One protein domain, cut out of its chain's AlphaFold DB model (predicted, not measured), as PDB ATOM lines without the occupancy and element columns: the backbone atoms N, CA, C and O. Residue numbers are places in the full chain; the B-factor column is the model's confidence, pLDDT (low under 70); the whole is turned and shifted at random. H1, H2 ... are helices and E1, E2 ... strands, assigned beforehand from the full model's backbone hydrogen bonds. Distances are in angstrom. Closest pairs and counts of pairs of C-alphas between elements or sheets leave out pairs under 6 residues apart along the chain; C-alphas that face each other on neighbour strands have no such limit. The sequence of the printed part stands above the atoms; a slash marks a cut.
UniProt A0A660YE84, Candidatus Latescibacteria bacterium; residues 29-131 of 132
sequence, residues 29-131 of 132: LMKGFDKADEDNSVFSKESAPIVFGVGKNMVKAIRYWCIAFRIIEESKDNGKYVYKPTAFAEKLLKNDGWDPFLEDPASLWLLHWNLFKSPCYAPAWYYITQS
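This is residues 29 to 131 of the 132 residues of a protein of Candidatus Latescibacteria bacterium (UniProt A0A660YE84). H1 and H3 meet at about a right angle beside a two-stranded hairpin, E1 and E2, and these make the core of a small helical domain; H2 packs on residues 56 to 59 of H3, and H4 follows the hairpin near H1. A long link leads on to H5 and H6, with H6 off by itself, farthest of the named elements from the mean of the C-alphas. The printed part has 103 residues with six named helices and two named strands, in the order H1 H2 H3 E1 E2 H4 H5 H6; the sheet E1 - E2 is antiparallel. The class is mostly helix, with helices holding 53 and strands 12 of the 65 residues in named elements. The whole is compact, with a radius of gyration of the C-alphas of 13.9 A and spans of 40 by 32 by 27 A.

H1, residues 29 to 38, is close to but not clearly touching H2, residues 48 to 52; their closest C-alphas are those of Lys 31 and Phe 52, 7.3 A apart. H2 touches H3, residues 56 to 68, which meets it with residues 56 to 59 alone, and the closest C-alphas are those of Pro 49 and Lys 56, 5.4 A apart. H1 and H3 touch, about perpendicular at 86 degrees, H3 with residues 62 to 66 alone; the closest C-alphas are those of Leu 29 and Cys 66, 5.7 A apart. E1, residues 72 to 77, and E2, residues 80 to 85, form a hairpin and are antiparallel, with 148 degrees between their directions. N 73 and O 84 are within hydrogen-bond range at 2.8 A, as are N 82 and O 75 at 2.9 A. The closest C-alphas of H1 and E2 are those of Ala 36 and Lys 84, 5.5 A apart, and those of H3 and E1 are Cys 66 and Ile 72, also 5.5 A apart. H1 and H4, residues 87 to 93, only just touch, with 3 pairs of C-alphas within 8 A; the closest are those of Met 30 and Leu 93, 6.7 A apart, at a steep tilt of 63 degrees, opposite ways. H5, residues 105 to 115, is close to but not clearly touching H3, the closest C-alphas being those of Ala 68 and Leu 115, 5.7 A apart. H5 and H4 are close but not clearly touching, at a shallow tilt of 30 degrees, opposite ways; their closest C-alphas, Leu 92 and Ser 107, are 8.0 A apart. H6, residues 123 to 129, touches no helix, and it is only just apart from H5, with the closest C-alphas 8.4 A apart. In H1, H2, H3, H4, H5 and H6 every O i to N i+4 pair is within hydrogen-bond range.

H1 begins at C-alpha 29, (160.722, 125.215, 161.993), and is 14.3 A long. H2 has five residues. H3, the longest helix by residues, measures 18.6 A and ends at C-alpha 68, (168.270, 129.801, 167.357). E1 measures 15.0 A and E2 16.7 A. H4 is 10.1 A long, H5 15.5 A and H6 10.1 A, ending at C-alpha 129, (162.977, 141.222, 176.235).

The two C-alphas farthest apart are those of Asn 78, between E1 and E2, and Ser 131, 41.8 A. The printed part has no cut. The link from H4 to H5, with 11 residues, is long. Mean pLDDT of the printed part is 95.3, and residue 131 is under 70.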
ATOM      1  N   LEU A  29     160.010 126.054 161.026       97.50
ATOM      2  CA  LEU A  29     160.722 125.215 161.993       97.50
ATOM      3  C   LEU A  29     160.498 123.728 161.707       97.50
ATOM      4  O   LEU A  29     161.469 122.989 161.608       97.50
ATOM      5  N   MET A  30     159.243 123.331 161.474       96.31
ATOM      6  CA  MET A  30     158.873 121.968 161.073       96.31
ATOM      7  C   MET A  30     159.573 121.566 159.771       96.31
ATOM      8  O   MET A  30     160.307 120.591 159.735       96.31
ATOM      9  N   LYS A  31     159.498 122.406 158.730       96.75
ATOM     10  CA  LYS A  31     160.197 122.153 157.463       96.75
ATOM     11  C   LYS A  31     161.715 122.032 157.642       96.75
ATOM     12  O   LYS A  31     162.354 121.238 156.962       96.75
ATOM     13  N   GLY A  32     162.310 122.850 158.510       97.75
ATOM     14  CA  GLY A  32     163.733 122.774 158.837       97.75
ATOM     15  C   GLY A  32     164.114 121.488 159.562       97.75
ATOM     16  O   GLY A  32     165.159 120.924 159.248       97.75
ATOM     17  N   PHE A  33     163.264 121.027 160.480       98.38
ATOM     18  CA  PHE A  33     163.390 119.743 161.164       98.38
ATOM     19  C   PHE A  33     163.301 118.582 160.168       98.38
ATOM     20  O   PHE A  33     164.288 117.870 160.010       98.38
ATOM     21  N   ASP A  34     162.194 118.469 159.425       97.62
ATOM     22  CA  ASP A  34     161.935 117.360 158.494       97.62
ATOM     23  C   ASP A  34     163.075 117.202 157.485       97.62
ATOM     24  O   ASP A  34     163.604 116.116 157.263       97.62
ATOM     25  N   LYS A  35     163.513 118.318 156.888       98.06
ATOM     26  CA  LYS A  35     164.567 118.289 155.872       98.06
ATOM     27  C   LYS A  35     165.948 117.987 156.436       98.06
ATOM     28  O   LYS A  35     166.745 117.383 155.724       98.06
ATOM     29  N   ALA A  36     166.236 118.381 157.673       98.12
ATOM     30  CA  ALA A  36     167.488 118.020 158.332       98.12
ATOM     31  C   ALA A  36     167.499 116.557 158.806       98.12
ATOM     32  O   ALA A  36     168.565 115.941 158.808       98.12
ATOM     33  N   ASP A  37     166.339 116.014 159.189       97.56
ATOM     34  CA  ASP A  37     166.164 114.602 159.551       97.56
ATOM     35  C   ASP A  37     166.343 113.685 158.329       97.56
ATOM     36  O   ASP A  37     167.072 112.697 158.382       97.56
ATOM     37  N   GLU A  38     165.760 114.070 157.185       97.56
ATOM     38  CA  GLU A  38     165.924 113.369 155.903       97.56
ATOM     39  C   GLU A  38     167.372 113.441 155.371       97.56
ATOM     40  O   GLU A  38     167.912 112.460 154.854       97.56
ATOM     41  N   ASP A  39     168.000 114.620 155.444       98.00
ATOM     42  CA  ASP A  39     169.321 114.885 154.878       98.00
ATOM     43  C   ASP A  39     170.082 115.934 155.694       98.00
ATOM     44  O   ASP A  39     169.900 117.147 155.555       98.00
ATOM     45  N   ASN A  40     171.052 115.464 156.476       97.56
ATOM     46  CA  ASN A  40     171.842 116.331 157.347       97.56
ATOM     47  C   ASN A  40     172.697 117.373 156.599       97.56
ATOM     48  O   ASN A  40     173.238 118.291 157.210       97.56
ATOM     49  N   SER A  41     172.833 117.273 155.278       97.56
ATOM     50  CA  SER A  41     173.577 118.230 154.462       97.56
ATOM     51  C   SER A  41     172.672 119.211 153.712       97.56
ATOM     52  O   SER A  41     173.182 120.075 152.994       97.56
ATOM     53  N   VAL A  42     171.345 119.132 153.895       98.00
ATOM     54  CA  VAL A  42     170.347 119.808 153.051       98.00
ATOM     55  C   VAL A  42     170.566 121.316 152.936       98.00
ATOM     56  O   VAL A  42     170.481 121.874 151.846       98.00
ATOM     57  N   PHE A  43     170.934 121.990 154.029       97.69
ATOM     58  CA  PHE A  43     171.164 123.438 154.034       97.69
ATOM     59  C   PHE A  43     172.470 123.866 153.341       97.69
ATOM     60  O   PHE A  43     172.645 125.052 153.052       97.69
ATOM     61  N   SER A  44     173.389 122.930 153.090       96.25
ATOM     62  CA  SER A  44     174.653 123.165 152.378       96.25
ATOM     63  C   SER A  44     174.539 122.903 150.871       96.25
ATOM     64  O   SER A  44     175.459 123.246 150.130       96.25
ATOM     65  N   LYS A  45     173.443 122.293 150.401       96.44
ATOM     66  CA  LYS A  45     173.259 121.930 148.990       96.44
ATOM     67  C   LYS A  45     172.831 123.125 148.145       96.44
ATOM     68  O   LYS A  45     172.013 123.944 148.558       96.44
ATOM     69  N   GLU A  46     173.296 123.169 146.899       96.81
ATOM     70  CA  GLU A  46     172.823 124.155 145.915       96.81
ATOM     71  C   GLU A  46     171.327 124.001 145.610       96.81
ATOM     72  O   GLU A  46     170.647 124.986 145.326       96.81
ATOM     73  N   SER A  47     170.795 122.782 145.743       97.44
ATOM     74  CA  SER A  47     169.376 122.466 145.566       97.44
ATOM     75  C   SER A  47     168.487 122.891 146.738       97.44
ATOM     76  O   SER A  47     167.268 122.755 146.634       97.44
ATOM     77  N   ALA A  48     169.038 123.423 147.838       97.69
ATOM     78  CA  ALA A  48     168.259 123.783 149.022       97.69
ATOM     79  C   ALA A  48     167.047 124.693 148.719       97.69
ATOM     80  O   ALA A  48     165.962 124.399 149.212       97.69
ATOM     81  N   PRO A  49     167.137 125.738 147.869       98.06
ATOM     82  CA  PRO A  49     165.969 126.552 147.519       98.06
ATOM     83  C   PRO A  49     164.812 125.733 146.924       98.06
ATOM     84  O   PRO A  49     163.654 125.964 147.263       98.06
ATOM     85  N   ILE A  50     165.130 124.740 146.088       97.69
ATOM     86  CA  ILE A  50     164.149 123.847 145.459       97.69
ATOM     87  C   ILE A  50     163.555 122.906 146.511       97.69
ATOM     88  O   ILE A  50     162.339 122.803 146.616       97.69
ATOM     89  N   VAL A  51     164.404 122.279 147.336       97.56
ATOM     90  CA  VAL A  51     163.980 121.332 148.383       97.56
ATOM     91  C   VAL A  51     163.074 121.998 149.421       97.56
ATOM     92  O   VAL A  51     162.059 121.432 149.821       97.56
ATOM     93  N   PHE A  52     163.409 123.218 149.847       97.44
ATOM     94  CA  PHE A  52     162.599 123.977 150.800       97.44
ATOM     95  C   PHE A  52     161.406 124.696 150.141       97.44
ATOM     96  O   PHE A  52     160.498 125.150 150.850       97.44
ATOM     97  N   GLY A  53     161.400 124.814 148.808       97.06
ATOM     98  CA  GLY A  53     160.397 125.553 148.041       97.06
ATOM     99  C   GLY A  53     160.398 127.056 148.339       97.06
ATOM    100  O   GLY A  53     159.335 127.664 148.425       97.06
ATOM    101  N   VAL A  54     161.570 127.652 148.584       96.81
ATOM    102  CA  VAL A  54     161.725 129.070 148.959       96.81
ATOM    103  C   VAL A  54     162.979 129.684 148.332       96.81
ATOM    104  O   VAL A  54     163.861 128.982 147.850       96.81
ATOM    105  N   GLY A  55     163.106 131.013 148.371       96.94
ATOM    106  CA  GLY A  55     164.306 131.699 147.881       96.94
ATOM    107  C   GLY A  55     165.562 131.422 148.724       96.94
ATOM    108  O   GLY A  55     165.484 131.151 149.921       96.94
ATOM    109  N   LYS A  56     166.752 131.579 148.127       96.00
ATOM    110  CA  LYS A  56     168.058 131.339 148.782       96.00
ATOM    111  C   LYS A  56     168.233 132.064 150.125       96.00
ATOM    112  O   LYS A  56     168.778 131.487 151.062       96.00
ATOM    113  N   ASN A  57     167.768 133.309 150.240       95.81
ATOM    114  CA  ASN A  57     167.863 134.068 151.495       95.81
ATOM    115  C   ASN A  57     166.884 133.546 152.558       95.81
ATOM    116  O   ASN A  57     167.220 133.501 153.737       95.81
ATOM    117  N   MET A  58     165.716 133.048 152.145       97.00
ATOM    118  CA  MET A  58     164.780 132.397 153.062       97.00
ATOM    119  C   MET A  58     165.352 131.081 153.597       97.00
ATOM    120  O   MET A  58     165.202 130.819 154.780       97.00
ATOM    121  N   VAL A  59     166.082 130.298 152.791       97.81
ATOM    122  CA  VAL A  59     166.790 129.098 153.290       97.81
ATOM    123  C   VAL A  59     167.777 129.466 154.404       97.81
ATOM    124  O   VAL A  59     167.814 128.805 155.442       97.81
ATOM    125  N   LYS A  60     168.546 130.551 154.232       96.69
ATOM    126  CA  LYS A  60     169.461 131.043 155.277       96.69
ATOM    127  C   LYS A  60     168.710 131.443 156.546       96.69
ATOM    128  O   LYS A  60     169.159 131.090 157.635       96.69
ATOM    129  N   ALA A  61     167.578 132.132 156.403       97.62
ATOM    130  CA  ALA A  61     166.742 132.530 157.528       97.62
ATOM    131  C   ALA A  61     166.117 131.323 158.245       97.62
ATOM    132  O   ALA A  61     166.164 131.271 159.469       97.62
ATOM    133  N   ILE A  62     165.607 130.329 157.508       98.19
ATOM    134  CA  ILE A  62     165.092 129.067 158.067       98.19
ATOM    135  C   ILE A  62     166.183 128.387 158.886       98.19
ATOM    136  O   ILE A  62     165.955 128.077 160.051       98.19
ATOM    137  N   ARG A  63     167.385 128.217 158.316       98.00
ATOM    138  CA  ARG A  63     168.524 127.626 159.029       98.00
ATOM    139  C   ARG A  63     168.830 128.385 160.318       98.00
ATOM    140  O   ARG A  63     168.961 127.769 161.369       98.00
ATOM    141  N   TYR A  64     168.933 129.713 160.241       97.38
ATOM    142  CA  TYR A  64     169.202 130.551 161.410       97.38
ATOM    143  C   TYR A  64     168.141 130.359 162.498       97.38
ATOM    144  O   TYR A  64     168.499 130.112 163.647       97.38
ATOM    145  N   TRP A  65     166.855 130.424 162.147       97.88
ATOM    146  CA  TRP A  65     165.776 130.265 163.118       97.88
ATOM    147  C   TRP A  65     165.750 128.862 163.717       97.88
ATOM    148  O   TRP A  65     165.594 128.730 164.926       97.88
ATOM    149  N   CYS A  66     165.991 127.820 162.919       98.12
ATOM    150  CA  CYS A  66     166.073 126.456 163.432       98.12
ATOM    151  C   CYS A  66     167.221 126.292 164.437       98.12
ATOM    152  O   CYS A  66     167.025 125.661 165.469       98.12
ATOM    153  N   ILE A  67     168.388 126.898 164.195       97.62
ATOM    154  CA  ILE A  67     169.500 126.888 165.159       97.62
ATOM    155  C   ILE A  67     169.135 127.695 166.414       97.62
ATOM    156  O   ILE A  67     169.292 127.213 167.534       97.62
ATOM    157  N   ALA A  68     168.597 128.908 166.247       96.69
ATOM    158  CA  ALA A  68     168.270 129.801 167.357       96.69
ATOM    159  C   ALA A  68     167.202 129.214 168.300       96.69
ATOM    160  O   ALA A  68     167.330 129.324 169.518       96.69
ATOM    161  N   PHE A  69     166.193 128.535 167.748       97.31
ATOM    162  CA  PHE A  69     165.158 127.821 168.504       97.31
ATOM    163  C   PHE A  69     165.574 126.414 168.956       97.31
ATOM    164  O   PHE A  69     164.771 125.720 169.575       97.31
ATOM    165  N   ARG A  70     166.819 125.992 168.683       97.50
ATOM    166  CA  ARG A  70     167.348 124.656 169.016       97.50
ATOM    167  C   ARG A  70     166.557 123.517 168.372       97.50
ATOM    168  O   ARG A  70     166.448 122.435 168.939       97.50
ATOM    169  N   ILE A  71     166.019 123.754 167.184       98.19
ATOM    170  CA  ILE A  71     165.388 122.727 166.353       98.19
ATOM    171  C   ILE A  71     166.451 121.840 165.710       98.19
ATOM    172  O   ILE A  71     166.329 120.620 165.713       98.19
ATOM    173  N   ILE A  72     167.527 122.455 165.219       98.38
ATOM    174  CA  ILE A  72     168.679 121.752 164.652       98.38
ATOM    175  C   ILE A  72     169.969 122.209 165.331       98.38
ATOM    176  O   ILE A  72     170.074 123.352 165.781       98.38
ATOM    177  N   GLU A  73     170.965 121.334 165.350       97.31
ATOM    178  CA  GLU A  73     172.344 121.645 165.717       97.31
ATOM    179  C   GLU A  73     173.249 121.643 164.482       97.31
ATOM    180  O   GLU A  73     173.119 120.794 163.603       97.31
ATOM    181  N   GLU A  74     174.164 122.611 164.410       96.62
ATOM    182  CA  GLU A  74     175.202 122.683 163.378       96.62
ATOM    183  C   GLU A  74     176.489 122.052 163.917       96.62
ATOM    184  O   GLU A  74     176.988 122.433 164.976       96.62
ATOM    185  N   SER A  75     177.057 121.111 163.168       96.38
ATOM    186  CA  SER A  75     178.370 120.531 163.455       96.38
ATOM    187  C   SER A  75     179.173 120.344 162.168       96.38
ATOM    188  O   SER A  75     178.706 120.655 161.067       96.38
ATOM    189  N   LYS A  76     180.423 119.890 162.296       96.31
ATOM    190  CA  LYS A  76     181.268 119.551 161.149       96.31
ATOM    191  C   LYS A  76     181.533 118.055 161.116       96.31
ATOM    192  O   LYS A  76     182.042 117.510 162.088       96.31
ATOM    193  N   ASP A  77     181.273 117.443 159.970       94.25
ATOM    194  CA  ASP A  77     181.653 116.069 159.655       94.25
ATOM    195  C   ASP A  77     182.597 116.089 158.447       94.25
ATOM    196  O   ASP A  77     182.272 116.652 157.398       94.25
ATOM    197  N   ASN A  78     183.813 115.561 158.615       93.62
ATOM    198  CA  ASN A  78     184.873 115.585 157.599       93.62
ATOM    199  C   ASN A  78     185.087 116.976 156.958       93.62
ATOM    200  O   ASN A  78     185.246 117.121 155.745       93.62
ATOM    201  N   GLY A  79     185.039 118.027 157.784       93.88
ATOM    202  CA  GLY A  79     185.213 119.423 157.362       93.88
ATOM    203  C   GLY A  79     183.993 120.068 156.692       93.88
ATOM    204  O   GLY A  79     184.033 121.266 156.410       93.88
ATOM    205  N   LYS A  80     182.901 119.328 156.474       94.81
ATOM    206  CA  LYS A  80     181.648 119.830 155.891       94.81
ATOM    207  C   LYS A  80     180.624 120.116 156.985       94.81
ATOM    208  O   LYS A  80     180.546 119.383 157.964       94.81
ATOM    209  N   TYR A  81     179.832 121.173 156.813       96.62
ATOM    210  CA  TYR A  81     178.736 121.474 157.734       96.62
ATOM    211  C   TYR A  81     177.602 120.465 157.572       96.62
ATOM    212  O   TYR A  81     177.107 120.275 156.456       96.62
ATOM    213  N   VAL A  82     177.186 119.888 158.696       97.62
ATOM    214  CA  VAL A  82     176.012 119.026 158.822       97.62
ATOM    215  C   VAL A  82     175.067 119.600 159.874       97.62
ATOM    216  O   VAL A  82     175.497 120.241 160.835       97.62
ATOM    217  N   TYR A  83     173.777 119.371 159.674       98.38
ATOM    218  CA  TYR A  83     172.690 119.876 160.494       98.38
ATOM    219  C   TYR A  83     171.811 118.707 160.888       98.38
ATOM    220  O   TYR A  83     171.310 118.010 160.012       98.38
ATOM    221  N   LYS A  84     171.636 118.476 162.184       98.19
ATOM    222  CA  LYS A  84     170.810 117.373 162.680       98.19
ATOM    223  C   LYS A  84     169.739 117.904 163.620       98.19
ATOM    224  O   LYS A  84     170.015 118.881 164.320       98.19
ATOM    225  N   PRO A  85     168.540 117.305 163.648       98.44
ATOM    226  CA  PRO A  85     167.571 117.597 164.687       98.44
ATOM    227  C   PRO A  85     168.165 117.432 166.086       98.44
ATOM    228  O   PRO A  85     168.954 116.522 166.335       98.44
ATOM    229  N   THR A  86     167.797 118.315 167.011       98.31
ATOM    230  CA  THR A  86     168.195 118.148 168.414       98.31
ATOM    231  C   THR A  86     167.272 117.155 169.117       98.31
ATOM    232  O   THR A  86     166.107 117.007 168.749       98.31
ATOM    233  N   ALA A  87     167.725 116.563 170.225       97.94
ATOM    234  CA  ALA A  87     166.871 115.713 171.063       97.94
ATOM    235  C   ALA A  87     165.625 116.446 171.610       97.94
ATOM    236  O   ALA A  87     164.613 115.818 171.921       97.94
ATOM    237  N   PHE A  88     165.686 117.775 171.756       97.81
ATOM    238  CA  PHE A  88     164.514 118.587 172.095       97.81
ATOM    239  C   PHE A  88     163.519 118.619 170.931       97.81
ATOM    240  O   PHE A  88     162.328 118.404 171.139       97.81
ATOM    241  N   ALA A  89     164.017 118.855 169.719       97.75
ATOM    242  CA  ALA A  89     163.197 118.924 168.522       97.75
ATOM    243  C   ALA A  89     162.554 117.579 168.192       97.75
ATOM    244  O   ALA A  89     161.380 117.553 167.859       97.75
ATOM    245  N   GLU A  90     163.272 116.465 168.358       98.00
ATOM    246  CA  GLU A  90     162.702 115.128 168.162       98.00
ATOM    247  C   GLU A  90     161.527 114.863 169.109       98.00
ATOM    248  O   GLU A  90     160.505 114.339 168.687       98.00
ATOM    249  N   LYS A  91     161.626 115.273 170.379       98.12
ATOM    250  CA  LYS A  91     160.513 115.125 171.330       98.12
ATOM    251  C   LYS A  91     159.324 116.022 171.005       98.12
ATOM    252  O   LYS A  91     158.204 115.672 171.352       98.12
ATOM    253  N   LEU A  92     159.567 117.181 170.398       97.94
ATOM    254  CA  LEU A  92     158.521 118.150 170.092       97.94
ATOM    255  C   LEU A  92     157.835 117.858 168.750       97.94
ATOM    256  O   LEU A  92     156.616 117.778 168.712       97.94
ATOM    257  N   LEU A  93     158.622 117.710 167.681       97.38
ATOM    258  CA  LEU A  93     158.189 117.819 166.284       97.38
ATOM    259  C   LEU A  93     158.107 116.490 165.526       97.38
ATOM    260  O   LEU A  93     157.555 116.458 164.430       97.38
ATOM    261  N   LYS A  94     158.672 115.399 166.055       96.38
ATOM    262  CA  LYS A  94     158.570 114.090 165.395       96.38
ATOM    263  C   LYS A  94     157.106 113.647 165.332       96.38
ATOM    264  O   LYS A  94     156.293 114.114 166.117       96.38
ATOM    265  N   ASN A  95     156.767 112.722 164.435       94.38
ATOM    266  CA  ASN A  95     155.384 112.259 164.240       94.38
ATOM    267  C   ASN A  95     154.692 111.760 165.528       94.38
ATOM    268  O   ASN A  95     153.476 111.864 165.644       94.38
ATOM    269  N   ASP A  96     155.454 111.211 166.475       95.44
ATOM    270  CA  ASP A  96     155.019 110.755 167.802       95.44
ATOM    271  C   ASP A  96     155.413 111.723 168.939       95.44
ATOM    272  O   ASP A  96     155.378 111.368 170.118       95.44
ATOM    273  N   GLY A  97     155.818 112.941 168.580       96.19
ATOM    274  CA  GLY A  97     156.223 114.007 169.483       96.19
ATOM    275  C   GLY A  97     155.049 114.697 170.177       96.19
ATOM    276  O   GLY A  97     153.879 114.387 169.960       96.19
ATOM    277  N   TRP A  98     155.378 115.650 171.045       97.38
ATOM    278  CA  TRP A  98     154.404 116.364 171.871       97.38
ATOM    279  C   TRP A  98     153.451 117.250 171.066       97.38
ATOM    280  O   TRP A  98     152.287 117.356 171.435       97.38
ATOM    281  N   ASP A  99     153.944 117.889 170.004       96.88
ATOM    282  CA  ASP A  99     153.162 118.779 169.143       96.88
ATOM    283  C   ASP A  99     153.815 118.873 167.748       96.88
ATOM    284  O   ASP A  99     154.533 119.840 167.452       96.88
ATOM    285  N   PRO A 100     153.600 117.860 166.884       94.69
ATOM    286  CA  PRO A 100     154.274 117.748 165.588       94.69
ATOM    287  C   PRO A 100     154.030 118.941 164.652       94.69
ATOM    288  O   PRO A 100     154.850 119.232 163.782       94.69
ATOM    289  N   PHE A 101     152.916 119.652 164.843       93.25
ATOM    290  CA  PHE A 101     152.463 120.730 163.964       93.25
ATOM    291  C   PHE A 101     152.571 122.129 164.591       93.25
ATOM    292  O   PHE A 101     152.310 123.117 163.904       93.25
ATOM    293  N   LEU A 102     153.030 122.238 165.845       94.88
ATOM    294  CA  LEU A 102     153.096 123.493 166.610       94.88
ATOM    295  C   LEU A 102     151.736 124.204 166.707       94.88
ATOM    296  O   LEU A 102     151.651 125.426 166.542       94.88
ATOM    297  N   GLU A 103     150.675 123.436 166.943       93.31
ATOM    298  CA  GLU A 103     149.309 123.953 167.060       93.31
ATOM    299  C   GLU A 103     148.980 124.414 168.487       93.31
ATOM    300  O   GLU A 103     148.106 125.267 168.669       93.31
ATOM    301  N   ASP A 104     149.698 123.912 169.499       95.44
ATOM    302  CA  ASP A 104     149.498 124.300 170.893       95.44
ATOM    303  C   ASP A 104     150.268 125.602 171.218       95.44
ATOM    304  O   ASP A 104     151.500 125.665 171.089       95.44
ATOM    305  N   PRO A 105     149.595 126.662 171.711       95.62
ATOM    306  CA  PRO A 105     150.266 127.864 172.200       95.62
ATOM    307  C   PRO A 105     151.353 127.595 173.256       95.62
ATOM    308  O   PRO A 105     152.331 128.344 173.329       95.62
ATOM    309  N   ALA A 106     151.224 126.539 174.062       96.88
ATOM    310  CA  ALA A 106     152.237 126.123 175.027       96.88
ATOM    311  C   ALA A 106     153.562 125.744 174.343       96.88
ATOM    312  O   ALA A 106     154.632 126.121 174.830       96.88
ATOM    313  N   SER A 107     153.512 125.090 173.179       96.31
ATOM    314  CA  SER A 107     154.692 124.775 172.365       96.31
ATOM    315  C   SER A 107     155.388 126.040 171.868       96.31
ATOM    316  O   SER A 107     156.618 126.127 171.886       96.31
ATOM    317  N   LEU A 108     154.621 127.070 171.495       95.00
ATOM    318  CA  LEU A 108     155.174 128.365 171.089       95.00
ATOM    319  C   LEU A 108     155.883 129.070 172.253       95.00
ATOM    320  O   LEU A 108     156.979 129.605 172.074       95.00
ATOM    321  N   TRP A 109     155.315 129.020 173.461       95.88
ATOM    322  CA  TRP A 109     155.972 129.531 174.670       95.88
ATOM    323  C   TRP A 109     157.235 128.747 175.027       95.88
ATOM    324  O   TRP A 109     158.245 129.341 175.413       95.88
ATOM    325  N   LEU A 110     157.221 127.427 174.848       96.38
ATOM    326  CA  LEU A 110     158.393 126.579 175.046       96.38
ATOM    327  C   LEU A 110     159.516 126.921 174.055       96.38
ATOM    328  O   LEU A 110     160.683 127.010 174.445       96.38
ATOM    329  N   LEU A 111     159.182 127.164 172.785       96.00
ATOM    330  CA  LEU A 111     160.128 127.647 171.776       96.00
ATOM    331  C   LEU A 111     160.675 129.029 172.136       96.00
ATOM    332  O   LEU A 111     161.887 129.239 172.090       96.00
ATOM    333  N   HIS A 112     159.806 129.950 172.555       94.25
ATOM    334  CA  HIS A 112     160.208 131.274 173.022       94.25
ATOM    335  C   HIS A 112     161.200 131.182 174.188       94.25
ATOM    336  O   HIS A 112     162.259 131.800 174.142       94.25
ATOM    337  N   TRP A 113     160.929 130.340 175.188       94.25
ATOM    338  CA  TRP A 113     161.866 130.081 176.283       94.25
ATOM    339  C   TRP A 113     163.203 129.510 175.786       94.25
ATOM    340  O   TRP A 113     164.278 129.935 176.216       94.25
ATOM    341  N   ASN A 114     163.162 128.565 174.842       94.38
ATOM    342  CA  ASN A 114     164.366 127.980 174.256       94.38
ATOM    343  C   ASN A 114     165.215 128.978 173.469       94.38
ATOM    344  O   ASN A 114     166.426 128.780 173.424       94.38
ATOM    345  N   LEU A 115     164.640 130.036 172.893       94.81
ATOM    346  CA  LEU A 115     165.382 131.065 172.154       94.81
ATOM    347  C   LEU A 115     166.461 131.743 173.018       94.81
ATOM    348  O   LEU A 115     167.531 132.088 172.517       94.81
ATOM    349  N   PHE A 116     166.202 131.887 174.322       93.50
ATOM    350  CA  PHE A 116     167.060 132.630 175.254       93.50
ATOM    351  C   PHE A 116     168.013 131.763 176.077       93.50
ATOM    352  O   PHE A 116     168.792 132.291 176.870       93.50
ATOM    353  N   LYS A 117     167.993 130.438 175.898       92.12
ATOM    354  CA  LYS A 117     168.958 129.550 176.561       92.12
ATOM    355  C   LYS A 117     170.385 129.822 176.071       92.12
ATOM    356  O   LYS A 117     170.593 130.254 174.938       92.12
ATOM    357  N   SER A 118     171.372 129.501 176.907       91.25
ATOM    358  CA  SER A 118     172.801 129.608 176.581       91.25
ATOM    359  C   SER A 118     173.272 128.462 175.658       91.25
ATOM    360  O   SER A 118     172.858 127.318 175.876       91.25
ATOM    361  N   PRO A 119     174.100 128.716 174.624       92.62
ATOM    362  CA  PRO A 119     174.393 130.033 174.062       92.62
ATOM    363  C   PRO A 119     173.165 130.617 173.337       92.62
ATOM    364  O   PRO A 119     172.411 129.890 172.687       92.62
ATOM    365  N   CYS A 120     172.950 131.926 173.459       93.19
ATOM    366  CA  CYS A 120     171.857 132.643 172.806       93.19
ATOM    367  C   CYS A 120     172.315 133.164 171.436       93.19
ATOM    368  O   CYS A 120     173.285 133.919 171.339       93.19
ATOM    369  N   TYR A 121     171.601 132.770 170.380       93.38
ATOM    370  CA  TYR A 121     171.897 133.143 168.989       93.38
ATOM    371  C   TYR A 121     171.143 134.396 168.521       93.38
ATOM    372  O   TYR A 121     171.423 134.891 167.431       93.38
ATOM    373  N   ALA A 122     170.197 134.895 169.324       92.69
ATOM    374  CA  ALA A 122     169.321 136.020 169.002       92.69
ATOM    375  C   ALA A 122     169.567 137.213 169.955       92.69
ATOM    376  O   ALA A 122     168.685 137.564 170.746       92.69
ATOM    377  N   PRO A 123     170.749 137.864 169.894       91.31
ATOM    378  CA  PRO A 123     171.146 138.925 170.823       91.31
ATOM    379  C   PRO A 123     170.154 140.087 170.876       91.31
ATOM    380  O   PRO A 123     169.824 140.560 171.959       91.31
ATOM    381  N   ALA A 124     169.639 140.530 169.724       90.12
ATOM    382  CA  ALA A 124     168.682 141.635 169.669       90.12
ATOM    383  C   ALA A 124     167.402 141.328 170.468       90.12
ATOM    384  O   ALA A 124     166.939 142.168 171.234       90.12
ATOM    385  N   TRP A 125     166.871 140.106 170.349       88.25
ATOM    386  CA  TRP A 125     165.701 139.674 171.119       88.25
ATOM    387  C   TRP A 125     166.024 139.546 172.602       88.25
ATOM    388  O   TRP A 125     165.221 139.969 173.430       88.25
ATOM    389  N   TYR A 126     167.191 138.993 172.941       88.12
ATOM    390  CA  TYR A 126     167.616 138.846 174.332       88.12
ATOM    391  C   TYR A 126     167.646 140.200 175.047       88.12
ATOM    392  O   TYR A 126     167.015 140.358 176.085       88.12
ATOM    393  N   TYR A 127     168.309 141.204 174.468       87.75
ATOM    394  CA  TYR A 127     168.405 142.511 175.114       87.75
ATOM    395  C   TYR A 127     167.066 143.252 175.165       87.75
ATOM    396  O   TYR A 127     166.782 143.886 176.171       87.75
ATOM    397  N   ILE A 128     166.210 143.156 174.143       88.69
ATOM    398  CA  ILE A 128     164.909 143.851 174.158       88.69
ATOM    399  C   ILE A 128     163.950 143.243 175.196       88.69
ATOM    400  O   ILE A 128     163.229 143.980 175.858       88.69
ATOM    401  N   THR A 129     163.940 141.918 175.356       82.06
ATOM    402  CA  THR A 129     162.977 141.222 176.235       82.06
ATOM    403  C   THR A 129     163.385 141.189 177.705       82.06
ATOM    404  O   THR A 129     162.513 141.155 178.563       82.06
ATOM    405  N   GLN A 130     164.686 141.239 178.001       70.69
ATOM    406  CA  GLN A 130     165.220 141.247 179.370       70.69
ATOM    407  C   GLN A 130     165.363 142.661 179.960       70.69
ATOM    408  O   GLN A 130     165.839 142.812 181.081       70.69
ATOM    409  N   SER A 131     165.004 143.702 179.202       55.62
ATOM    410  CA  SER A 131     165.090 145.105 179.639       55.62
ATOM    411  C   SER A 131     163.800 145.627 180.292       55.62
ATOM    412  O   SER A 131     163.590 146.840 180.319       55.62
TER     413      SER A 131